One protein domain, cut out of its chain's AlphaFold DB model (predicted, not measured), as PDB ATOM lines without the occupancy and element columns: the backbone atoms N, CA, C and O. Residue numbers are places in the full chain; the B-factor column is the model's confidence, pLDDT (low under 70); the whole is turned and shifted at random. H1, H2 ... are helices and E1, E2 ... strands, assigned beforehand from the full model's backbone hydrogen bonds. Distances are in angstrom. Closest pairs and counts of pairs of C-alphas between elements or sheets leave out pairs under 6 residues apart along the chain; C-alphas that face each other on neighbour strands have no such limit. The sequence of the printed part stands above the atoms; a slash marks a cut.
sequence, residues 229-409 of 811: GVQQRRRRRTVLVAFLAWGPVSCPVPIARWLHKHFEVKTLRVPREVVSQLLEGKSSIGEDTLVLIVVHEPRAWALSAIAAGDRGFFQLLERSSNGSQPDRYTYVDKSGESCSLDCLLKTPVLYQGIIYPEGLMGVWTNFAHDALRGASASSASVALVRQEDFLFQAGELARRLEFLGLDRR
ATOM      1  N   GLY A 229      95.576  85.019 102.435       41.94
ATOM      2  CA  GLY A 229      94.373  84.512 101.759       41.94
ATOM      3  C   GLY A 229      93.733  85.566 100.869       41.94
ATOM      4  O   GLY A 229      94.286  86.649 100.706       41.94
ATOM      5  N   VAL A 230      92.522  85.301 100.382       51.50
ATOM      6  CA  VAL A 230      91.603  86.275  99.766       51.50
ATOM      7  C   VAL A 230      90.158  85.794  99.937       51.50
ATOM      8  O   VAL A 230      89.906  84.596 100.028       51.50
ATOM      9  N   GLN A 231      89.185  86.704  99.882       42.91
ATOM     10  CA  GLN A 231      87.832  86.368  99.434       42.91
ATOM     11  C   GLN A 231      87.273  87.452  98.492       42.91
ATOM     12  O   GLN A 231      87.091  88.601  98.898       42.91
ATOM     13  N   GLN A 232      86.975  87.105  97.236       41.50
ATOM     14  CA  GLN A 232      86.252  87.992  96.313       41.50
ATOM     15  C   GLN A 232      84.745  87.896  96.610       41.50
ATOM     16  O   GLN A 232      84.221  86.808  96.849       41.50
ATOM     17  N   ARG A 233      84.021  89.027  96.643       45.59
ATOM     18  CA  ARG A 233      82.614  89.067  97.107       45.59
ATOM     19  C   ARG A 233      81.588  89.405  96.021       45.59
ATOM     20  O   ARG A 233      80.606  90.090  96.293       45.59
ATOM     21  N   ARG A 234      81.798  88.878  94.810       47.38
ATOM     22  CA  ARG A 234      80.808  88.726  93.726       47.38
ATOM     23  C   ARG A 234      81.229  87.519  92.870       47.38
ATOM     24  O   ARG A 234      82.360  87.473  92.426       47.38
ATOM     25  N   ARG A 235      80.318  86.550  92.695       48.59
ATOM     26  CA  ARG A 235      80.450  85.308  91.889       48.59
ATOM     27  C   ARG A 235      81.633  84.360  92.212       48.59
ATOM     28  O   ARG A 235      82.584  84.215  91.463       48.59
ATOM     29  N   ARG A 236      81.411  83.566  93.266       62.19
ATOM     30  CA  ARG A 236      81.906  82.190  93.520       62.19
ATOM     31  C   ARG A 236      83.405  81.868  93.623       62.19
ATOM     32  O   ARG A 236      83.670  80.911  94.337       62.19
ATOM     33  N   ARG A 237      84.372  82.597  93.052       66.06
ATOM     34  CA  ARG A 237      85.793  82.212  93.226       66.06
ATOM     35  C   ARG A 237      86.466  82.807  94.471       66.06
ATOM     36  O   ARG A 237      86.528  84.018  94.675       66.06
ATOM     37  N   THR A 238      86.987  81.920  95.317       73.31
ATOM     38  CA  THR A 238      87.924  82.242  96.404       73.31
ATOM     39  C   THR A 238      89.339  82.256  95.832       73.31
ATOM     40  O   THR A 238      89.648  81.449  94.961       73.31
ATOM     41  N   VAL A 239      90.216  83.141  96.312       72.81
ATOM     42  CA  VAL A 239      91.640  83.134  95.932       72.81
ATOM     43  C   VAL A 239      92.480  82.926  97.190       72.81
ATOM     44  O   VAL A 239      92.103  83.403  98.256       72.81
ATOM     45  N   LEU A 240      93.601  82.215  97.116       71.56
ATOM     46  CA  LEU A 240      94.516  82.029  98.252       71.56
ATOM     47  C   LEU A 240      95.946  82.280  97.771       71.56
ATOM     48  O   LEU A 240      96.385  81.612  96.847       71.56
ATOM     49  N   VAL A 241      96.663  83.246  98.353       74.94
ATOM     50  CA  VAL A 241      97.985  83.680  97.867       74.94
ATOM     51  C   VAL A 241      99.080  83.126  98.782       74.94
ATOM     52  O   VAL A 241      99.530  83.767  99.737       74.94
ATOM     53  N   ALA A 242      99.480  81.888  98.509       72.69
ATOM     54  CA  ALA A 242     100.504  81.180  99.261       72.69
ATOM     55  C   ALA A 242     101.900  81.696  98.878       72.69
ATOM     56  O   ALA A 242     102.473  81.280  97.875       72.69
ATOM     57  N   PHE A 243     102.451  82.605  99.683       71.81
ATOM     58  CA  PHE A 243     103.834  83.062  99.544       71.81
ATOM     59  C   PHE A 243     104.803  81.986 100.035       71.81
ATOM     60  O   PHE A 243     104.835  81.673 101.226       71.81
ATOM     61  N   LEU A 244     105.604  81.449  99.117       65.94
ATOM     62  CA  LEU A 244     106.673  80.491  99.378       65.94
ATOM     63  C   LEU A 244     108.028  81.208  99.413       65.94
ATOM     64  O   LEU A 244     108.915  80.990  98.586       65.94
ATOM     65  N   ALA A 245     108.157  82.091 100.399       62.25
ATOM     66  CA  ALA A 245     109.395  82.766 100.760       62.25
ATOM     67  C   ALA A 245     110.071  82.063 101.949       62.25
ATOM     68  O   ALA A 245     109.392  81.467 102.787       62.25
ATOM     69  N   TRP A 246     111.399  82.154 102.038       52.94
ATOM     70  CA  TRP A 246     112.143  81.765 103.241       52.94
ATOM     71  C   TRP A 246     112.307  82.957 104.183       52.94
ATOM     72  O   TRP A 246     112.523  84.082 103.739       52.94
ATOM     73  N   GLY A 247     112.209  82.701 105.488       54.12
ATOM     74  CA  GLY A 247     112.249  83.740 106.517       54.12
ATOM     75  C   GLY A 247     110.991  84.631 106.583       54.12
ATOM     76  O   GLY A 247     110.025  84.449 105.835       54.12
ATOM     77  N   PRO A 248     110.964  85.605 107.510       43.53
ATOM     78  CA  PRO A 248     109.835  86.510 107.726       43.53
ATOM     79  C   PRO A 248     109.820  87.670 106.709       43.53
ATOM     80  O   PRO A 248     109.895  88.839 107.091       43.53
ATOM     81  N   VAL A 249     109.731  87.362 105.410       46.69
ATOM     82  CA  VAL A 249     109.730  88.380 104.340       46.69
ATOM     83  C   VAL A 249     108.552  89.345 104.498       46.69
ATOM     84  O   VAL A 249     107.402  88.953 104.728       46.69
ATOM     85  N   SER A 250     108.850  90.638 104.405       44.62
ATOM     86  CA  SER A 250     107.916  91.716 104.702       44.62
ATOM     87  C   SER A 250     106.964  92.012 103.537       44.62
ATOM     88  O   SER A 250     107.335  92.029 102.369       44.62
ATOM     89  N   CYS A 251     105.709  92.307 103.886       48.62
ATOM     90  CA  CYS A 251     104.666  92.809 102.989       48.62
ATOM     91  C   CYS A 251     104.391  91.999 101.695       48.62
ATOM     92  O   CYS A 251     104.737  92.447 100.605       48.62
ATOM     93  N   PRO A 252     103.495  90.992 101.754       62.47
ATOM     94  CA  PRO A 252     102.649  90.600 100.607       62.47
ATOM     95  C   PRO A 252     101.714  91.731 100.099       62.47
ATOM     96  O   PRO A 252     100.951  91.555  99.149       62.47
ATOM     97  N   VAL A 253     101.757  92.909 100.734       68.25
ATOM     98  CA  VAL A 253     100.896  94.078 100.504       68.25
ATOM     99  C   VAL A 253     100.940  94.642  99.069       68.25
ATOM    100  O   VAL A 253      99.872  95.027  98.598       68.25
ATOM    101  N   PRO A 254     102.069  94.703  98.331       78.00
ATOM    102  CA  PRO A 254     102.068  95.183  96.945       78.00
ATOM    103  C   PRO A 254     101.256  94.272  96.020       78.00
ATOM    104  O   PRO A 254     100.387  94.753  95.300       78.00
ATOM    105  N   ILE A 255     101.460  92.955  96.117       80.00
ATOM    106  CA  ILE A 255     100.712  91.942  95.355       80.00
ATOM    107  C   ILE A 255      99.237  91.929  95.763       80.00
ATOM    108  O   ILE A 255      98.357  91.879  94.908       80.00
ATOM    109  N   ALA A 256      98.948  92.073  97.056       80.06
ATOM    110  CA  ALA A 256      97.589  92.231  97.559       80.06
ATOM    111  C   ALA A 256      96.877  93.474  96.999       80.06
ATOM    112  O   ALA A 256      95.740  93.386  96.532       80.06
ATOM    113  N   ARG A 257      97.548  94.634  97.010       82.94
ATOM    114  CA  ARG A 257      97.046  95.885  96.418       82.94
ATOM    115  C   ARG A 257      96.870  95.755  94.909       82.94
ATOM    116  O   ARG A 257      95.885  96.264  94.388       82.94
ATOM    117  N   TRP A 258      97.777  95.062  94.224       88.88
ATOM    118  CA  TRP A 258      97.698  94.812  92.787       88.88
ATOM    119  C   TRP A 258      96.491  93.936  92.433       88.88
ATOM    120  O   TRP A 258      95.638  94.355  91.655       88.88
ATOM    121  N   LEU A 259      96.342  92.779  93.086       86.69
ATOM    122  CA  LEU A 259      95.181  91.900  92.927       86.69
ATOM    123  C   LEU A 259      93.868  92.633  93.251       86.69
ATOM    124  O   LEU A 259      92.890  92.512  92.513       86.69
ATOM    125  N   HIS A 260      93.844  93.458  94.299       85.38
ATOM    126  CA  HIS A 260      92.665  94.257  94.624       85.38
ATOM    127  C   HIS A 260      92.371  95.346  93.572       85.38
ATOM    128  O   HIS A 260      91.220  95.490  93.161       85.38
ATOM    129  N   LYS A 261      93.393  96.069  93.085       89.00
ATOM    130  CA  LYS A 261      93.274  97.090  92.026       89.00
ATOM    131  C   LYS A 261      92.741  96.487  90.725       89.00
ATOM    132  O   LYS A 261      91.850  97.072  90.115       89.00
ATOM    133  N   HIS A 262      93.279  95.339  90.317       88.25
ATOM    134  CA  HIS A 262      93.016  94.741  89.008       88.25
ATOM    135  C   HIS A 262      91.848  93.742  88.986       88.25
ATOM    136  O   HIS A 262      91.308  93.521  87.910       88.25
ATOM    137  N   PHE A 263      91.403  93.189  90.124       88.00
ATOM    138  CA  PHE A 263      90.351  92.149  90.176       88.00
ATOM    139  C   PHE A 263      89.320  92.317  91.319       88.00
ATOM    140  O   PHE A 263      88.471  91.455  91.531       88.00
ATOM    141  N   GLU A 264      89.395  93.378  92.131       85.44
ATOM    142  CA  GLU A 264      88.608  93.546  93.379       85.44
ATOM    143  C   GLU A 264      88.803  92.413  94.426       85.44
ATOM    144  O   GLU A 264      88.094  92.317  95.430       85.44
ATOM    145  N   VAL A 265      89.837  91.591  94.230       79.50
ATOM    146  CA  VAL A 265      90.265  90.424  95.022       79.50
ATOM    147  C   VAL A 265      90.794  90.896  96.392       79.50
ATOM    148  O   VAL A 265      91.903  91.412  96.505       79.50
ATOM    149  N   LYS A 266      89.969  90.794  97.453       68.69
ATOM    150  CA  LYS A 266      90.282  91.282  98.821       68.69
ATOM    151  C   LYS A 266      91.142  90.307  99.630       68.69
ATOM    152  O   LYS A 266      90.612  89.348 100.195       68.69
ATOM    153  N   THR A 267      92.440  90.564  99.747       61.59
ATOM    154  CA  THR A 267      93.352  89.669 100.474       61.59
ATOM    155  C   THR A 267      93.070  89.583 101.979       61.59
ATOM    156  O   THR A 267      92.917  90.598 102.656       61.59
ATOM    157  N   LEU A 268      93.071  88.358 102.496       56.69
ATOM    158  CA  LEU A 268      92.985  87.968 103.904       56.69
ATOM    159  C   LEU A 268      94.361  87.463 104.391       56.69
ATOM    160  O   LEU A 268      95.365  87.589 103.688       56.69
ATOM    161  N   ARG A 269      94.417  86.823 105.566       57.12
ATOM    162  CA  ARG A 269      95.590  86.073 106.049       57.12
ATOM    163  C   ARG A 269      95.299  84.566 106.006       57.12
ATOM    164  O   ARG A 269      94.193  84.168 106.354       57.12
ATOM    165  N   VAL A 270      96.253  83.747 105.555       58.84
ATOM    166  CA  VAL A 270      96.132  82.274 105.494       58.84
ATOM    167  C   VAL A 270      97.134  81.657 106.472       58.84
ATOM    168  O   VAL A 270      98.316  81.992 106.383       58.84
ATOM    169  N   PRO A 271      96.700  80.778 107.396       65.44
ATOM    170  CA  PRO A 271      97.608  80.080 108.303       65.44
ATOM    171  C   PRO A 271      98.623  79.221 107.537       65.44
ATOM    172  O   PRO A 271      98.291  78.648 106.493       65.44
ATOM    173  N   ARG A 272      99.849  79.099 108.060       64.62
ATOM    174  CA  ARG A 272     100.915  78.282 107.447       64.62
ATOM    175  C   ARG A 272     100.470  76.827 107.300       64.62
ATOM    176  O   ARG A 272     100.772  76.185 106.306       64.62
ATOM    177  N   GLU A 273      99.682  76.362 108.256       70.88
ATOM    178  CA  GLU A 273      99.132  75.019 108.388       70.88
ATOM    179  C   GLU A 273      98.204  74.675 107.215       70.88
ATOM    180  O   GLU A 273      98.196  73.541 106.752       70.88
ATOM    181  N   VAL A 274      97.468  75.659 106.681       67.69
ATOM    182  CA  VAL A 274      96.614  75.486 105.493       67.69
ATOM    183  C   VAL A 274      97.458  75.403 104.220       67.69
ATOM    184  O   VAL A 274      97.122  74.643 103.317       67.69
ATOM    185  N   VAL A 275      98.581  76.131 104.155       68.00
ATOM    186  CA  VAL A 275      99.551  75.994 103.054       68.00
ATOM    187  C   VAL A 275     100.240  74.631 103.124       68.00
ATOM    188  O   VAL A 275     100.288  73.939 102.117       68.00
ATOM    189  N   SER A 276     100.688  74.183 104.299       72.25
ATOM    190  CA  SER A 276     101.224  72.828 104.492       72.25
ATOM    191  C   SER A 276     100.207  71.748 104.113       72.25
ATOM    192  O   SER A 276     100.529  70.870 103.325       72.25
ATOM    193  N   GLN A 277      98.947  71.852 104.548       74.94
ATOM    194  CA  GLN A 277      97.895  70.905 104.150       74.94
ATOM    195  C   GLN A 277      97.619  70.907 102.637       74.94
ATOM    196  O   GLN A 277      97.299  69.852 102.095       74.94
ATOM    197  N   LEU A 278      97.752  72.049 101.951       68.25
ATOM    198  CA  LEU A 278      97.711  72.132 100.484       68.25
ATOM    199  C   LEU A 278      98.896  71.389  99.852       68.25
ATOM    200  O   LEU A 278      98.701  70.535  98.995       68.25
ATOM    201  N   LEU A 279     100.116  71.687 100.304       65.81
ATOM    202  CA  LEU A 279     101.361  71.086  99.809       65.81
ATOM    203  C   LEU A 279     101.448  69.573 100.103       65.81
ATOM    204  O   LEU A 279     102.086  68.829  99.369       65.81
ATOM    205  N   GLU A 280     100.771  69.103 101.149       76.06
ATOM    206  CA  GLU A 280     100.677  67.690 101.528       76.06
ATOM    207  C   GLU A 280      99.482  66.959 100.879       76.06
ATOM    208  O   GLU A 280      99.268  65.781 101.165       76.06
ATOM    209  N   GLY A 281      98.665  67.633 100.054       70.06
ATOM    210  CA  GLY A 281      97.462  67.055  99.433       70.06
ATOM    211  C   GLY A 281      96.321  66.726 100.411       70.06
ATOM    212  O   GLY A 281      95.392  66.003 100.066       70.06
ATOM    213  N   LYS A 282      96.380  67.240 101.646       74.44
ATOM    214  CA  LYS A 282      95.442  66.960 102.753       74.44
ATOM    215  C   LYS A 282      94.317  67.996 102.888       74.44
ATOM    216  O   LYS A 282      93.417  67.818 103.707       74.44
ATOM    217  N   SER A 283      94.373  69.100 102.145       66.31
ATOM    218  CA  SER A 283      93.446  70.225 102.298       66.31
ATOM    219  C   SER A 283      92.106  70.007 101.584       66.31
ATOM    220  O   SER A 283      92.072  69.793 100.374       66.31
ATOM    221  N   SER A 284      90.990  70.189 102.291       67.50
ATOM    222  CA  SER A 284      89.616  70.089 101.767       67.50
ATOM    223  C   SER A 284      89.142  71.332 100.985       67.50
ATOM    224  O   SER A 284      87.996  71.770 101.108       67.50
ATOM    225  N   ILE A 285      90.027  71.942 100.195       70.56
ATOM    226  CA  ILE A 285      89.758  73.200  99.487       70.56
ATOM    227  C   ILE A 285      89.006  72.916  98.184       70.56
ATOM    228  O   ILE A 285      89.553  72.323  97.263       70.56
ATOM    229  N   GLY A 286      87.741  73.344  98.123       73.00
ATOM    230  CA  GLY A 286      86.843  73.041  97.007       73.00
ATOM    231  C   GLY A 286      87.178  73.747  95.686       73.00
ATOM    232  O   GLY A 286      87.808  74.806  95.667       73.00
ATOM    233  N   GLU A 287      86.654  73.177  94.594       75.50
ATOM    234  CA  GLU A 287      86.858  73.551  93.176       75.50
ATOM    235  C   GLU A 287      86.592  75.036  92.839       75.50
ATOM    236  O   GLU A 287      87.167  75.587  91.895       75.50
ATOM    237  N   ASP A 288      85.771  75.713  93.646       76.69
ATOM    238  CA  ASP A 288      85.509  77.162  93.609       76.69
ATOM    239  C   ASP A 288      86.689  78.010  94.165       76.69
ATOM    240  O   ASP A 288      86.528  79.185  94.503       76.69
ATOM    241  N   THR A 289      87.904  77.450  94.252       76.56
ATOM    242  CA  THR A 289      89.108  78.134  94.758       76.56
ATOM    243  C   THR A 289      90.234  78.171  93.726       76.56
ATOM    244  O   THR A 289      90.524  77.166  93.077       76.56
ATOM    245  N   LEU A 290      90.902  79.321  93.621       79.56
ATOM    246  CA  LEU A 290      92.153  79.527  92.894       79.56
ATOM    247  C   LEU A 290      93.302  79.785  93.881       79.56
ATOM    248  O   LEU A 290      93.374  80.847  94.501       79.56
ATOM    249  N   VAL A 291      94.224  78.840  94.029       79.06
ATOM    250  CA  VAL A 291      95.458  79.059  94.795       79.06
ATOM    251  C   VAL A 291      96.503  79.689  93.872       79.06
ATOM    252  O   VAL A 291      96.821  79.152  92.815       79.06
ATOM    253  N   LEU A 292      97.041  80.836  94.273       80.81
ATOM    254  CA  LEU A 292      98.200  81.475  93.659       80.81
ATOM    255  C   LEU A 292      99.407  81.196  94.552       80.81
ATOM    256  O   LEU A 292      99.537  81.775  95.630       80.81
ATOM    257  N   ILE A 293     100.272  80.286  94.119       80.94
ATOM    258  CA  ILE A 293     101.536  80.010  94.798       80.94
ATOM    259  C   ILE A 293     102.548  81.033  94.287       80.94
ATOM    260  O   ILE A 293     102.908  81.010  93.112       80.94
ATOM    261  N   VAL A 294     102.975  81.951  95.153       82.44
ATOM    262  CA  VAL A 294     103.942  82.999  94.813       82.44
ATOM    263  C   VAL A 294     105.328  82.568  95.275       82.44
ATOM    264  O   VAL A 294     105.578  82.476  96.477       82.44
ATOM    265  N   VAL A 295     106.223  82.313  94.324       78.62
ATOM    266  CA  VAL A 295     107.645  82.022  94.567       78.62
ATOM    267  C   VAL A 295     108.510  83.234  94.237       78.62
ATOM    268  O   VAL A 295     108.148  84.053  93.395       78.62
ATOM    269  N   HIS A 296     109.667  83.343  94.880       77.88
ATOM    270  CA  HIS A 296     110.717  84.272  94.461       77.88
ATOM    271  C   HIS A 296     111.533  83.687  93.304       77.88
ATOM    272  O   HIS A 296     111.683  82.465  93.201       77.88
ATOM    273  N   GLU A 297     112.124  84.557  92.487       80.06
ATOM    274  CA  GLU A 297     113.221  84.198  91.586       80.06
ATOM    275  C   GLU A 297     114.377  83.534  92.387       80.06
ATOM    276  O   GLU A 297     114.607  83.908  93.544       80.06
ATOM    277  N   PRO A 298     115.082  82.518  91.841       72.31
ATOM    278  CA  PRO A 298     116.056  81.725  92.597       72.31
ATOM    279  C   PRO A 298     117.141  82.502  93.355       72.31
ATOM    280  O   PRO A 298     117.480  82.112  94.472       72.31
ATOM    281  N   ARG A 299     117.671  83.608  92.809       76.00
ATOM    282  CA  ARG A 299     118.656  84.463  93.495       76.00
ATOM    283  C   ARG A 299     118.020  85.168  94.690       76.00
ATOM    284  O   ARG A 299     118.606  85.183  95.770       76.00
ATOM    285  N   ALA A 300     116.811  85.708  94.529       73.31
ATOM    286  CA  ALA A 300     116.059  86.354  95.608       73.31
ATOM    287  C   ALA A 300     115.610  85.357  96.698       73.31
ATOM    288  O   ALA A 300     115.664  85.675  97.890       73.31
ATOM    289  N   TRP A 301     115.228  84.134  96.314       78.62
ATOM    290  CA  TRP A 301     114.952  83.033  97.243       78.62
ATOM    291  C   TRP A 301     116.207  82.626  98.023       78.62
ATOM    292  O   TRP A 301     116.171  82.592  99.252       78.62
ATOM    293  N   ALA A 302     117.330  82.397  97.333       75.94
ATOM    294  CA  ALA A 302     118.598  82.035  97.958       75.94
ATOM    295  C   ALA A 302     119.100  83.136  98.907       75.94
ATOM    296  O   ALA A 302     119.483  82.837 100.034       75.94
ATOM    297  N   LEU A 303     119.023  84.415  98.515       76.06
ATOM    298  CA  LEU A 303     119.346  85.541  99.400       76.06
ATOM    299  C   LEU A 303     118.451  85.582 100.642       76.06
ATOM    300  O   LEU A 303     118.958  85.800 101.739       76.06
ATOM    301  N   SER A 304     117.148  85.329 100.494       71.19
ATOM    302  CA  SER A 304     116.207  85.277 101.623       71.19
ATOM    303  C   SER A 304     116.522  84.114 102.571       71.19
ATOM    304  O   SER A 304     116.517  84.292 103.785       71.19
ATOM    305  N   ALA A 305     116.877  82.947 102.027       70.12
ATOM    306  CA  ALA A 305     117.299  81.778 102.794       70.12
ATOM    307  C   ALA A 305     118.629  82.007 103.544       70.12
ATOM    308  O   ALA A 305     118.754  81.669 104.718       70.12
ATOM    309  N   ILE A 306     119.605  82.657 102.903       72.25
ATOM    310  CA  ILE A 306     120.875  83.057 103.530       72.25
ATOM    311  C   ILE A 306     120.638  84.102 104.636       72.25
ATOM    312  O   ILE A 306     121.263  84.022 105.694       72.25
ATOM    313  N   ALA A 307     119.744  85.070 104.405       70.12
ATOM    314  CA  ALA A 307     119.426  86.150 105.342       70.12
ATOM    315  C   ALA A 307     118.558  85.704 106.532       70.12
ATOM    316  O   ALA A 307     118.614  86.327 107.589       70.12
ATOM    317  N   ALA A 308     117.798  84.613 106.396       68.38
ATOM    318  CA  ALA A 308     117.030  84.009 107.487       68.38
ATOM    319  C   ALA A 308     117.912  83.379 108.590       68.38
ATOM    320  O   ALA A 308     117.405  83.018 109.648       68.38
ATOM    321  N   GLY A 309     119.228  83.271 108.360       64.25
ATOM    322  CA  GLY A 309     120.183  82.606 109.253       64.25
ATOM    323  C   GLY A 309     120.389  81.123 108.927       64.25
ATOM    324  O   GLY A 309     121.302  80.495 109.462       64.25
ATOM    325  N   ASP A 310     119.624  80.578 107.980       62.53
ATOM    326  CA  ASP A 310     119.557  79.151 107.658       62.53
ATOM    327  C   ASP A 310     120.774  78.610 106.872       62.53
ATOM    328  O   ASP A 310     120.713  77.544 106.258       62.53
ATOM    329  N   ARG A 311     121.936  79.282 106.943       57.16
ATOM    330  CA  ARG A 311     123.218  78.771 106.414       57.16
ATOM    331  C   ARG A 311     123.571  77.380 106.960       57.16
ATOM    332  O   ARG A 311     124.252  76.626 106.280       57.16
ATOM    333  N   GLY A 312     123.084  77.020 108.150       58.16
ATOM    334  CA  GLY A 312     123.259  75.682 108.730       58.16
ATOM    335  C   GLY A 312     122.498  74.552 108.015       58.16
ATOM    336  O   GLY A 312     122.833  73.388 108.224       58.16
ATOM    337  N   PHE A 313     121.506  74.865 107.171       66.25
ATOM    338  CA  PHE A 313     120.719  73.866 106.431       66.25
ATOM    339  C   PHE A 313     121.316  73.488 105.068       66.25
ATOM    340  O   PHE A 313     120.927  72.458 104.515       66.25
ATOM    341  N   PHE A 314     122.246  74.288 104.537       76.56
ATOM    342  CA  PHE A 314     122.889  74.066 103.240       76.56
ATOM    343  C   PHE A 314     124.385  73.836 103.433       76.56
ATOM    344  O   PHE A 314     125.147  74.778 103.648       76.56
ATOM    345  N   GLN A 315     124.822  72.584 103.346       83.75
ATOM    346  CA  GLN A 315     126.239  72.255 103.474       83.75
ATOM    347  C   GLN A 315     126.846  72.174 102.073       83.75
ATOM    348  O   GLN A 315     126.439  71.336 101.267       83.75
ATOM    349  N   LEU A 316     127.784  73.074 101.769       82.44
ATOM    350  CA  LEU A 316     128.484  73.095 100.484       82.44
ATOM    351  C   LEU A 316     129.307  71.820 100.298       82.44
ATOM    352  O   LEU A 316     130.015  71.383 101.208       82.44
ATOM    353  N   LEU A 317     129.228  71.264  99.095       84.50
ATOM    354  CA  LEU A 317     129.898  70.039  98.699       84.50
ATOM    355  C   LEU A 317     130.792  70.290  97.483       84.50
ATOM    356  O   LEU A 317     130.343  70.744  96.432       84.50
ATOM    357  N   GLU A 318     132.062  69.929  97.614       85.12
ATOM    358  CA  GLU A 318     133.000  69.838  96.501       85.12
ATOM    359  C   GLU A 318     133.037  68.399  95.983       85.12
ATOM    360  O   GLU A 318     132.947  67.437  96.750       85.12
ATOM    361  N   ARG A 319     133.138  68.240  94.661       78.38
ATOM    362  CA  ARG A 319     133.240  66.932  94.012       78.38
ATOM    363  C   ARG A 319     134.697  66.480  94.057       78.38
ATOM    364  O   ARG A 319     135.549  67.119  93.445       78.38
ATOM    365  N   SER A 320     134.989  65.383  94.752       78.88
ATOM    366  CA  SER A 320     136.358  64.877  94.856       78.88
ATOM    367  C   SER A 320     136.870  64.436  93.482       78.88
ATOM    368  O   SER A 320     136.294  63.559  92.843       78.88
ATOM    369  N   SER A 321     137.973  65.034  93.033       61.69
ATOM    370  CA  SER A 321     138.610  64.766  91.735       61.69
ATOM    371  C   SER A 321     139.458  63.485  91.705       61.69
ATOM    372  O   SER A 321     140.035  63.150  90.671       61.69
ATOM    373  N   ASN A 322     139.525  62.741  92.814       63.03
ATOM    374  CA  ASN A 322     140.251  61.475  92.911       63.03
ATOM    375  C   ASN A 322     139.546  60.390  92.075       63.03
ATOM    376  O   ASN A 322     138.609  59.735  92.535       63.03
ATOM    377  N   GLY A 323     140.011  60.222  90.833       47.34
ATOM    378  CA  GLY A 323     139.322  59.573  89.708       47.34
ATOM    379  C   GLY A 323     139.047  58.063  89.768       47.34
ATOM    380  O   GLY A 323     139.030  57.421  88.723       47.34
ATOM    381  N   SER A 324     138.820  57.481  90.948       52.12
ATOM    382  CA  SER A 324     138.329  56.102  91.113       52.12
ATOM    383  C   SER A 324     136.843  56.013  91.494       52.12
ATOM    384  O   SER A 324     136.240  54.956  91.321       52.12
ATOM    385  N   GLN A 325     136.232  57.099  91.985       53.34
ATOM    386  CA  GLN A 325     134.796  57.176  92.292       53.34
ATOM    387  C   GLN A 325     134.246  58.567  91.925       53.34
ATOM    388  O   GLN A 325     134.460  59.511  92.686       53.34
ATOM    389  N   PRO A 326     133.526  58.727  90.796       51.09
ATOM    390  CA  PRO A 326     133.163  60.048  90.273       51.09
ATOM    391  C   PRO A 326     132.141  60.818  91.124       51.09
ATOM    392  O   PRO A 326     131.967  62.011  90.905       51.09
ATOM    393  N   ASP A 327     131.469  60.184  92.085       60.78
ATOM    394  CA  ASP A 327     130.320  60.770  92.796       60.78
ATOM    395  C   ASP A 327     130.572  60.955  94.304       60.78
ATOM    396  O   ASP A 327     129.640  61.037  95.106       60.78
ATOM    397  N   ARG A 328     131.847  61.014  94.714       71.38
ATOM    398  CA  ARG A 328     132.232  61.230  96.112       71.38
ATOM    399  C   ARG A 328     132.364  62.722  96.420       71.38
ATOM    400  O   ARG A 328     133.266  63.390  95.918       71.38
ATOM    401  N   TYR A 329     131.487  63.224  97.281       76.19
ATOM    402  CA  TYR A 329     131.470  64.621  97.712       76.19
ATOM    403  C   TYR A 329     132.170  64.821  99.063       76.19
ATOM    404  O   TYR A 329     132.117  63.950  99.933       76.19
ATOM    405  N   THR A 330     132.798  65.980  99.246       74.62
ATOM    406  CA  THR A 330     133.446  66.413 100.496       74.62
ATOM    407  C   THR A 330     132.905  67.768 100.942       74.62
ATOM    408  O   THR A 330     132.706  68.654 100.116       74.62
ATOM    409  N   TYR A 331     132.675  67.935 102.246       76.88
ATOM    410  CA  TYR A 331     132.201  69.200 102.813       76.88
ATOM    411  C   TYR A 331     133.229  70.317 102.642       76.88
ATOM    412  O   TYR A 331     134.401  70.133 102.967       76.88
ATOM    413  N   VAL A 332     132.768  71.484 102.192       75.94
ATOM    414  CA  VAL A 332     133.593  72.691 102.081       75.94
ATOM    415  C   VAL A 332     133.266  73.625 103.236       75.94
ATOM    416  O   VAL A 332     132.242  74.313 103.223       75.94
ATOM    417  N   ASP A 333     134.139  73.667 104.241       67.38
ATOM    418  CA  ASP A 333     134.027  74.634 105.333       67.38
ATOM    419  C   ASP A 333     134.439  76.034 104.847       67.38
ATOM    420  O   ASP A 333     135.584  76.462 104.973       67.38
ATOM    421  N   LYS A 334     133.475  76.754 104.261       62.94
ATOM    422  CA  LYS A 334     133.620  78.165 103.873       62.94
ATOM    423  C   LYS A 334     133.218  79.133 104.991       62.94
ATOM    424  O   LYS A 334     132.769  80.239 104.701       62.94
ATOM    425  N   SER A 335     133.361  78.756 106.265       53.28
ATOM    426  CA  SER A 335     133.042  79.641 107.402       53.28
ATOM    427  C   SER A 335     133.820  80.968 107.396       53.28
ATOM    428  O   SER A 335     133.307  81.965 107.904       53.28
ATOM    429  N   GLY A 336     135.014  81.003 106.789       52.88
ATOM    430  CA  GLY A 336     135.854  82.202 106.669       52.88
ATOM    431  C   GLY A 336     135.753  82.994 105.355       52.88
ATOM    432  O   GLY A 336     136.272  84.106 105.303       52.88
ATOM    433  N   GLU A 337     135.112  82.477 104.298       54.38
ATOM    434  CA  GLU A 337     135.131  83.103 102.963       54.38
ATOM    435  C   GLU A 337     133.752  83.566 102.475       54.38
ATOM    436  O   GLU A 337     132.732  82.890 102.628       54.38
ATOM    437  N   SER A 338     133.725  84.712 101.790       57.84
ATOM    438  CA  SER A 338     132.542  85.289 101.147       57.84
ATOM    439  C   SER A 338     132.159  84.541  99.861       57.84
ATOM    440  O   SER A 338     132.241  85.068  98.753       57.84
ATOM    441  N   CYS A 339     131.701  83.295 100.015       67.44
ATOM    442  CA  CYS A 339     131.139  82.498  98.930       67.44
ATOM    443  C   CYS A 339     130.040  83.293  98.200       67.44
ATOM    444  O   CYS A 339     129.025  83.662  98.797       67.44
ATOM    445  N   SER A 340     130.275  83.608  96.922       79.00
ATOM    446  CA  SER A 340     129.376  84.459  96.142       79.00
ATOM    447  C   SER A 340     128.024  83.782  95.923       79.00
ATOM    448  O   SER A 340     127.923  82.555  95.892       79.00
ATOM    449  N   LEU A 341     126.972  84.580  95.725       74.19
ATOM    450  CA  LEU A 341     125.628  84.050  95.493       74.19
ATOM    451  C   LEU A 341     125.586  83.097  94.286       74.19
ATOM    452  O   LEU A 341     124.971  82.040  94.365       74.19
ATOM    453  N   ASP A 342     126.302  83.423  93.208       73.94
ATOM    454  CA  ASP A 342     126.397  82.570  92.017       73.94
ATOM    455  C   ASP A 342     127.216  81.287  92.246       73.94
ATOM    456  O   ASP A 342     126.984  80.289  91.566       73.94
ATOM    457  N   CYS A 343     128.123  81.269  93.231       76.88
ATOM    458  CA  CYS A 343     128.763  80.040  93.703       76.88
ATOM    459  C   CYS A 343     127.748  79.185  94.478       76.88
ATOM    460  O   CYS A 343     127.545  78.028  94.134       76.88
ATOM    461  N   LEU A 344     127.024  79.756  95.449       74.75
ATOM    462  CA  LEU A 344     125.985  79.047  96.218       74.75
ATOM    463  C   LEU A 344     124.851  78.491  95.327       74.75
ATOM    464  O   LEU A 344     124.285  77.438  95.608       74.75
ATOM    465  N   LEU A 345     124.529  79.182  94.231       76.00
ATOM    466  CA  LEU A 345     123.510  78.774  93.258       76.00
ATOM    467  C   LEU A 345     123.947  77.671  92.286       76.00
ATOM    468  O   LEU A 345     123.076  77.148  91.598       76.00
ATOM    469  N   LYS A 346     125.242  77.340  92.192       78.81
ATOM    470  CA  LYS A 346     125.772  76.341  91.241       78.81
ATOM    471  C   LYS A 346     126.589  75.220  91.889       78.81
ATOM    472  O   LYS A 346     126.621  74.117  91.359       78.81
ATOM    473  N   THR A 347     127.298  75.494  92.982       82.94
ATOM    474  CA  THR A 347     128.108  74.500  93.698       82.94
ATOM    475  C   THR A 347     127.185  73.509  94.411       82.94
ATOM    476  O   THR A 347     126.272  73.972  95.094       82.94
ATOM    477  N   PRO A 348     127.416  72.185  94.305       87.94
ATOM    478  CA  PRO A 348     126.599  71.172  94.965       87.94
ATOM    479  C   PRO A 348     126.324  71.472  96.446       87.94
ATOM    480  O   PRO A 348     127.216  71.900  97.182       87.94
ATOM    481  N   VAL A 349     125.095  71.213  96.901       86.25
ATOM    482  CA  VAL A 349     124.702  71.366  98.313       86.25
ATOM    483  C   VAL A 349     124.043  70.102  98.847       86.25
ATOM    484  O   VAL A 349     123.213  69.490  98.177       86.25
ATOM    485  N   LEU A 350     124.365  69.739 100.085       84.62
ATOM    486  CA  LEU A 350     123.541  68.845 100.889       84.62
ATOM    487  C   LEU A 350     122.457  69.681 101.580       84.62
ATOM    488  O   LEU A 350     122.773  70.613 102.321       84.62
ATOM    489  N   TYR A 351     121.192  69.329 101.358       83.38
ATOM    490  CA  TYR A 351     120.032  69.934 102.012       83.38
ATOM    491  C   TYR A 351     119.052  68.835 102.442       83.38
ATOM    492  O   TYR A 351     118.668  67.986 101.641       83.38
ATOM    493  N   GLN A 352     118.675  68.821 103.726       82.56
ATOM    494  CA  GLN A 352     117.801  67.796 104.333       82.56
ATOM    495  C   GLN A 352     118.236  66.332 104.072       82.56
ATOM    496  O   GLN A 352     117.411  65.426 104.028       82.56
ATOM    497  N   GLY A 353     119.544  66.089 103.916       83.00
ATOM    498  CA  GLY A 353     120.103  64.761 103.627       83.00
ATOM    499  C   GLY A 353     120.124  64.373 102.141       83.00
ATOM    500  O   GLY A 353     120.648  63.314 101.809       83.00
ATOM    501  N   ILE A 354     119.613  65.227 101.249       81.50
ATOM    502  CA  ILE A 354     119.631  65.040  99.792       81.50
ATOM    503  C   ILE A 354     120.737  65.917  99.191       81.50
ATOM    504  O   ILE A 354     120.866  67.090  99.546       81.50
ATOM    505  N   ILE A 355     121.547  65.350  98.292       85.50
ATOM    506  CA  ILE A 355     122.567  66.090  97.537       85.50
ATOM    507  C   ILE A 355     121.928  66.649  96.268       85.50
ATOM    508  O   ILE A 355     121.440  65.889  95.436       85.50
ATOM    509  N   TYR A 356     121.986  67.967  96.109       82.75
ATOM    510  CA  TYR A 356     121.566  68.693  94.916       82.75
ATOM    511  C   TYR A 356     122.829  69.130  94.160       82.75
ATOM    512  O   TYR A 356     123.485  70.084  94.595       82.75
ATOM    513  N   PRO A 357     123.237  68.429  93.083       79.88
ATOM    514  CA  PRO A 357     124.470  68.740  92.362       79.88
ATOM    515  C   PRO A 357     124.417  70.089  91.629       79.88
ATOM    516  O   PRO A 357     125.461  70.657  91.335       79.88
ATOM    517  N   GLU A 358     123.225  70.644  91.399       81.31
ATOM    518  CA  GLU A 358     123.003  71.986  90.855       81.31
ATOM    519  C   GLU A 358     123.037  73.088  91.933       81.31
ATOM    520  O   GLU A 358     122.700  74.235  91.650       81.31
ATOM    521  N   GLY A 359     123.376  72.767  93.185       86.19
ATOM    522  CA  GLY A 359     123.416  73.729  94.288       86.19
ATOM    523  C   GLY A 359     122.038  74.235  94.720       86.19
ATOM    524  O   GLY A 359     121.033  73.527  94.613       86.19
ATOM    525  N   LEU A 360     121.963  75.481  95.207       80.25
ATOM    526  CA  LEU A 360     120.686  76.078  95.633       80.25
ATOM    527  C   LEU A 360     119.651  76.177  94.495       80.25
ATOM    528  O   LEU A 360     118.453  76.182  94.779       80.25
ATOM    529  N   MET A 361     120.076  76.186  93.223       76.75
ATOM    530  CA  MET A 361     119.161  76.067  92.080       76.75
ATOM    531  C   MET A 361     118.423  74.722  92.071       76.75
ATOM    532  O   MET A 361     117.224  74.697  91.786       76.75
ATOM    533  N   GLY A 362     119.100  73.621  92.409       74.56
ATOM    534  CA  GLY A 362     118.483  72.297  92.524       74.56
ATOM    535  C   GLY A 362     117.457  72.253  93.658       74.56
ATOM    536  O   GLY A 362     116.327  71.810  93.449       74.56
ATOM    537  N   VAL A 363     117.797  72.820  94.824       77.69
ATOM    538  CA  VAL A 363     116.871  72.899  95.970       77.69
ATOM    539  C   VAL A 363     115.631  73.735  95.636       77.69
ATOM    540  O   VAL A 363     114.512  73.282  95.877       77.69
ATOM    541  N   TRP A 364     115.806  74.924  95.046       81.38
ATOM    542  CA  TRP A 364     114.694  75.780  94.605       81.38
ATOM    543  C   TRP A 364     113.795  75.060  93.593       81.38
ATOM    544  O   TRP A 364     112.570  75.123  93.692       81.38
ATOM    545  N   THR A 365     114.402  74.334  92.650       74.00
ATOM    546  CA  THR A 365     113.684  73.601  91.601       74.00
ATOM    547  C   THR A 365     112.853  72.469  92.197       74.00
ATOM    548  O   THR A 365     111.655  72.393  91.922       74.00
ATOM    549  N   ASN A 366     113.429  71.638  93.075       74.75
ATOM    550  CA  ASN A 366     112.662  70.589  93.748       74.75
ATOM    551  C   ASN A 366     111.554  71.174  94.639       74.75
ATOM    552  O   ASN A 366     110.421  70.710  94.587       74.75
ATOM    553  N   PHE A 367     111.834  72.246  95.386       74.44
ATOM    554  CA  PHE A 367     110.840  72.940  96.211       74.44
ATOM    555  C   PHE A 367     109.657  73.485  95.387       74.44
ATOM    556  O   PHE A 367     108.501  73.344  95.794       74.44
ATOM    557  N   ALA A 368     109.913  74.043  94.199       71.56
ATOM    558  CA  ALA A 368     108.866  74.461  93.268       71.56
ATOM    559  C   ALA A 368     108.079  73.265  92.689       71.56
ATOM    560  O   ALA A 368     106.855  73.344  92.549       71.56
ATOM    561  N   HIS A 369     108.747  72.144  92.398       69.88
ATOM    562  CA  HIS A 369     108.097  70.908  91.951       69.88
ATOM    563  C   HIS A 369     107.223  70.265  93.032       69.88
ATOM    564  O   HIS A 369     106.096  69.877  92.729       69.88
ATOM    565  N   ASP A 370     107.680  70.187  94.282       71.38
ATOM    566  CA  ASP A 370     106.875  69.691  95.401       71.38
ATOM    567  C   ASP A 370     105.673  70.603  95.673       71.38
ATOM    568  O   ASP A 370     104.569  70.113  95.924       71.38
ATOM    569  N   ALA A 371     105.829  71.922  95.504       67.69
ATOM    570  CA  ALA A 371     104.710  72.852  95.588       67.69
ATOM    571  C   ALA A 371     103.653  72.635  94.491       67.69
ATOM    572  O   ALA A 371     102.456  72.642  94.785       67.69
ATOM    573  N   LEU A 372     104.078  72.381  93.248       66.38
ATOM    574  CA  LEU A 372     103.187  71.998  92.146       66.38
ATOM    575  C   LEU A 372     102.548  70.613  92.357       66.38
ATOM    576  O   LEU A 372     101.368  70.429  92.056       66.38
ATOM    577  N   ARG A 373     103.297  69.646  92.898       69.50
ATOM    578  CA  ARG A 373     102.834  68.278  93.179       69.50
ATOM    579  C   ARG A 373     101.741  68.283  94.244       69.50
ATOM    580  O   ARG A 373     100.656  67.766  93.988       69.50
ATOM    581  N   GLY A 374     101.983  68.931  95.383       64.69
ATOM    582  CA  GLY A 374     100.992  69.088  96.450       64.69
ATOM    583  C   GLY A 374      99.732  69.808  95.975       64.69
ATOM    584  O   GLY A 374      98.622  69.304  96.129       64.69
ATOM    585  N   ALA A 375      99.914  70.928  95.270       62.03
ATOM    586  CA  ALA A 375      98.833  71.655  94.614       62.03
ATOM    587  C   ALA A 375      97.962  70.770  93.702       62.03
ATOM    588  O   ALA A 375      96.735  70.853  93.767       62.03
ATOM    589  N   SER A 376      98.580  69.908  92.884       61.62
ATOM    590  CA  SER A 376      97.879  69.018  91.944       61.62
ATOM    591  C   SER A 376      97.050  67.915  92.612       61.62
ATOM    592  O   SER A 376      96.142  67.376  91.981       61.62
ATOM    593  N   ALA A 377      97.319  67.605  93.885       66.88
ATOM    594  CA  ALA A 377      96.507  66.683  94.677       66.88
ATOM    595  C   ALA A 377      95.239  67.347  95.257       66.88
ATOM    596  O   ALA A 377      94.340  66.649  95.724       66.88
ATOM    597  N   SER A 378      95.145  68.682  95.225       65.94
ATOM    598  CA  SER A 378      93.940  69.413  95.628       65.94
ATOM    599  C   SER A 378      92.929  69.520  94.479       65.94
ATOM    600  O   SER A 378      93.300  69.561  93.308       65.94
ATOM    601  N   SER A 379      91.638  69.628  94.804       72.75
ATOM    602  CA  SER A 379      90.585  69.910  93.814       72.75
ATOM    603  C   SER A 379      90.483  71.395  93.433       72.75
ATOM    604  O   SER A 379      89.663  71.762  92.591       72.75
ATOM    605  N   ALA A 380      91.319  72.261  94.012       70.25
ATOM    606  CA  ALA A 380      91.390  73.672  93.664       70.25
ATOM    607  C   ALA A 380      92.048  73.888  92.287       70.25
ATOM    608  O   ALA A 380      92.904  73.126  91.844       70.25
ATOM    609  N   SER A 381      91.706  74.993  91.622       75.06
ATOM    610  CA  SER A 381      92.555  75.512  90.542       75.06
ATOM    611  C   SER A 381      93.841  76.052  91.180       75.06
ATOM    612  O   SER A 381      93.752  76.803  92.148       75.06
ATOM    613  N   VAL A 382      95.029  75.716  90.673       74.06
ATOM    614  CA  VAL A 382      96.294  76.240  91.227       74.06
ATOM    615  C   VAL A 382      97.196  76.774  90.122       74.06
ATOM    616  O   VAL A 382      97.345  76.142  89.080       74.06
ATOM    617  N   ALA A 383      97.809  77.932  90.369       77.31
ATOM    618  CA  ALA A 383      98.805  78.541  89.500       77.31
ATOM    619  C   ALA A 383     100.052  78.936  90.302       77.31
ATOM    620  O   ALA A 383      99.954  79.570  91.354       77.31
ATOM    621  N   LEU A 384     101.224  78.577  89.778       78.19
ATOM    622  CA  LEU A 384     102.518  79.057  90.252       78.19
ATOM    623  C   LEU A 384     102.838  80.383  89.547       78.19
ATOM    624  O   LEU A 384     102.701  80.488  88.328       78.19
ATOM    625  N   VAL A 385     103.243  81.393  90.312       78.88
ATOM    626  CA  VAL A 385     103.531  82.753  89.839       78.88
ATOM    627  C   VAL A 385     104.823  83.226  90.499       78.88
ATOM    628  O   VAL A 385     105.023  82.983  91.689       78.88
ATOM    629  N   ARG A 386     105.704  83.917  89.773       78.12
ATOM    630  CA  ARG A 386     106.889  84.526  90.393       78.12
ATOM    631  C   ARG A 386     106.537  85.913  90.924       78.12
ATOM    632  O   ARG A 386     105.787  86.645  90.276       78.12
ATOM    633  N   GLN A 387     107.070  86.306  92.077       79.75
ATOM    634  CA  GLN A 387     106.841  87.634  92.662       79.75
ATOM    635  C   GLN A 387     107.203  88.760  91.674       79.75
ATOM    636  O   GLN A 387     106.534  89.790  91.605       79.75
ATOM    637  N   GLU A 388     108.224  88.525  90.862       78.00
ATOM    638  CA  GLU A 388     108.765  89.429  89.857       78.00
ATOM    639  C   GLU A 388     107.815  89.593  88.653       78.00
ATOM    640  O   GLU A 388     107.801  90.647  88.016       78.00
ATOM    641  N   ASP A 389     106.947  88.612  88.366       72.56
ATOM    642  CA  ASP A 389     105.956  88.714  87.284       72.56
ATOM    643  C   ASP A 389     104.861  89.754  87.599       72.56
ATOM    644  O   ASP A 389     104.342  90.390  86.682       72.56
ATOM    645  N   PHE A 390     104.578  90.026  88.881       74.69
ATOM    646  CA  PHE A 390     103.699  91.131  89.298       74.69
ATOM    647  C   PHE A 390     104.313  92.524  89.074       74.69
ATOM    648  O   PHE A 390     103.578  93.509  89.048       74.69
ATOM    649  N   LEU A 391     105.639  92.616  88.921       68.06
ATOM    650  CA  LEU A 391     106.357  93.872  88.678       68.06
ATOM    651  C   LEU A 391     106.621  94.085  87.184       68.06
ATOM    652  O   LEU A 391     106.323  95.150  86.651       68.06
ATOM    653  N   PHE A 392     107.148  93.065  86.501       64.50
ATOM    654  CA  PHE A 392     107.648  93.188  85.127       64.50
ATOM    655  C   PHE A 392     106.688  92.646  84.055       64.50
ATOM    656  O   PHE A 392     106.897  92.892  82.872       64.50
ATOM    657  N   GLN A 393     105.653  91.887  84.436       69.62
ATOM    658  CA  GLN A 393     104.731  91.211  83.505       69.62
ATOM    659  C   GLN A 393     103.256  91.348  83.915       69.62
ATOM    660  O   GLN A 393     102.415  90.561  83.483       69.62
ATOM    661  N   ALA A 394     102.921  92.374  84.703       76.81
ATOM    662  CA  ALA A 394     101.594  92.581  85.283       76.81
ATOM    663  C   ALA A 394     100.432  92.412  84.280       76.81
ATOM    664  O   ALA A 394      99.457  91.735  84.591       76.81
ATOM    665  N   GLY A 395     100.529  92.971  83.067       78.19
ATOM    666  CA  GLY A 395      99.478  92.842  82.046       78.19
ATOM    667  C   GLY A 395      99.277  91.411  81.527       78.19
ATOM    668  O   GLY A 395      98.146  90.977  81.324       78.19
ATOM    669  N   GLU A 396     100.357  90.645  81.370       73.44
ATOM    670  CA  GLU A 396     100.299  89.248  80.924       73.44
ATOM    671  C   GLU A 396      99.857  88.309  82.052       73.44
ATOM    672  O   GLU A 396      99.032  87.418  81.846       73.44
ATOM    673  N   LEU A 397     100.340  88.558  83.272       78.75
ATOM    674  CA  LEU A 397      99.848  87.894  84.473       78.75
ATOM    675  C   LEU A 397      98.348  88.155  84.668       78.75
ATOM    676  O   LEU A 397      97.609  87.226  84.974       78.75
ATOM    677  N   ALA A 398      97.875  89.382  84.419       83.81
ATOM    678  CA  ALA A 398      96.454  89.704  84.477       83.81
ATOM    679  C   ALA A 398      95.642  88.872  83.471       83.81
ATOM    680  O   ALA A 398      94.711  88.191  83.889       83.81
ATOM    681  N   ARG A 399      96.043  88.815  82.193       79.88
ATOM    682  CA  ARG A 399      95.367  87.981  81.177       79.88
ATOM    683  C   ARG A 399      95.322  86.495  81.553       79.88
ATOM    684  O   ARG A 399      94.309  85.830  81.339       79.88
ATOM    685  N   ARG A 400      96.390  85.962  82.158       78.75
ATOM    686  CA  ARG A 400      96.424  84.569  82.645       78.75
ATOM    687  C   ARG A 400      95.507  84.352  83.849       78.75
ATOM    688  O   ARG A 400      94.857  83.315  83.931       78.75
ATOM    689  N   LEU A 401      95.388  85.332  84.742       81.31
ATOM    690  CA  LEU A 401      94.425  85.315  85.845       81.31
ATOM    691  C   LEU A 401      92.967  85.442  85.351       81.31
ATOM    692  O   LEU A 401      92.093  84.759  85.882       81.31
ATOM    693  N   GLU A 402      92.712  86.215  84.289       82.56
ATOM    694  CA  GLU A 402      91.414  86.263  83.592       82.56
ATOM    695  C   GLU A 402      91.055  84.893  82.982       82.56
ATOM    696  O   GLU A 402      89.943  84.400  83.179       82.56
ATOM    697  N   PHE A 403      92.008  84.208  82.333       74.44
ATOM    698  CA  PHE A 403      91.828  82.835  81.833       74.44
ATOM    699  C   PHE A 403      91.572  81.811  82.959       74.44
ATOM    700  O   PHE A 403      90.768  80.893  82.802       74.44
ATOM    701  N   LEU A 404      92.187  82.011  84.131       74.44
ATOM    702  CA  LEU A 404      91.917  81.260  85.365       74.44
ATOM    703  C   LEU A 404      90.596  81.665  86.058       74.44
ATOM    704  O   LEU A 404      90.287  81.173  87.147       74.44
ATOM    705  N   GLY A 405      89.778  82.512  85.428       79.31
ATOM    706  CA  GLY A 405      88.429  82.846  85.878       79.31
ATOM    707  C   GLY A 405      88.364  83.919  86.965       79.31
ATOM    708  O   GLY A 405      87.473  83.850  87.810       79.31
ATOM    709  N   LEU A 406      89.290  84.884  86.966       82.31
ATOM    710  CA  LEU A 406      89.170  86.109  87.757       82.31
ATOM    711  C   LEU A 406      88.655  87.272  86.904       82.31
ATOM    712  O   LEU A 406      89.322  87.714  85.973       82.31
ATOM    713  N   ASP A 407      87.487  87.806  87.265       86.38
ATOM    714  CA  ASP A 407      86.897  88.977  86.610       86.38
ATOM    715  C   ASP A 407      87.777  90.226  86.833       86.38
ATOM    716  O   ASP A 407      87.865  90.752  87.950       86.38
ATOM    717  N   ARG A 408      88.432  90.720  85.772       89.19
ATOM    718  CA  ARG A 408      89.229  91.957  85.807       89.19
ATOM    719  C   ARG A 408      88.334  93.173  86.035       89.19
ATOM    720  O   ARG A 408      87.290  93.349  85.407       89.19
ATOM    721  N   ARG A 409      88.763  94.055  86.933       86.88
ATOM    722  CA  ARG A 409      88.060  95.285  87.300       86.88
ATOM    723  C   ARG A 409      87.904  96.185  86.072       86.88
ATOM    724  O   ARG A 409      88.887  96.508  85.417       86.88
TER     725      ARG A 409
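What this domain is: This is residues 229 to 409 of the 811 residues of a protein of Alexandrium monilatum (UniProt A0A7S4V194). Two lobes of unequal size are joined by the long helix H6, which packs on a sheet in each. The larger lobe has the parallel sheet E2 E4 E9, with H2 and H6 over one face and the antiparallel pair E1 E3 next to E2; the smaller has the curled antiparallel sheet E6 E5 E7 E8. The printed part has 181 residues, mixed in class, with eight named helices and nine strands in the order E1 E2 H1 E3 H2 E4 H3 H4 E5 E6 H5 E7 E8 H6 E9 H7 H8. It is a rod spanning 65 by 30 by 26 A, only just compact, close to loose, with a radius of gyration of the C-alphas of 19.1 A.

How they stand to each other: Begin at E1, residues 229 to 231, antiparallel to E3, residues 266 to 269; N 229 and O 268 are 2.9 A apart. E2, residues 238 to 244, is parallel to E4, residues 289 to 295, with N 292 and O 240 at 2.8 A; E4 is parallel to E9, residues 381 to 386, with N 293 and O 383 at 2.9 A. H2, residues 272 to 279, and H6, residues 360 to 377, are on the same face of this sheet, two layers, at heights of 9.8 A and 9.6 A. They touch through residues 370 to 375 of H6 alone, about perpendicular at 80 degrees; the closest C-alphas, of Leu 279 and Gly 374, are 3.9 A apart. H1, residues 253 to 263, and H8, residues 394 to 403, only graze the sheet; H7, residues 389 to 392, is close but not clearly touching H1, closest C-alphas Ile 255 and Phe 390, 6.8 A. Look next at H3, residues 298 to 307, which touches residues 360 to 364 of H6 alone, closest C-alphas Pro 298 and Trp 364, 6.4 A. H4, residues 310 to 313, is close but not clearly touching H3, at 7.6 A between C-alphas 305 and 311. E5, residues 314 to 319, and E6, residues 329 to 331, form a hairpin, N 330 and O 318 at 2.9 A. E7, residues 349 to 351, is antiparallel to E5, N 350 and O 315 at 2.9 A, and forms a hairpin with E8, residues 354 to 356, N 356 and O 349 at 2.8 A. E6, H5, residues 341 to 344, and E7 form a split strand-helix-strand unit, two strands running the same way with E5 between them, its crossover right-handed. H6 is also on one face of this sheet, again two layers, at a height of 12.6 A. Every O i to N i+4 pair is within hydrogen-bond range in H1, H2, H3, H6 and H8; H4, H5 and H7 are too short for one.

Where its parts are: Find C-alpha 229 at (94.373, 84.512, 101.759), where E1 begins. H6 runs 26.0 A from C-alpha 360 at (120.686, 76.078, 95.633); E2 spans 19.1 A and E4 18.9 A. H8 ends at C-alpha 403, (91.828, 82.835, 81.833).

The domain as a whole: The C-alphas farthest apart, of Arg 234 and Ser 324, are 66.2 A apart. The printed part has no cut and no long link. Mean pLDDT of the printed part is 71.6, with 64 residues under 70, among them 229 to 237 and 244 to 253.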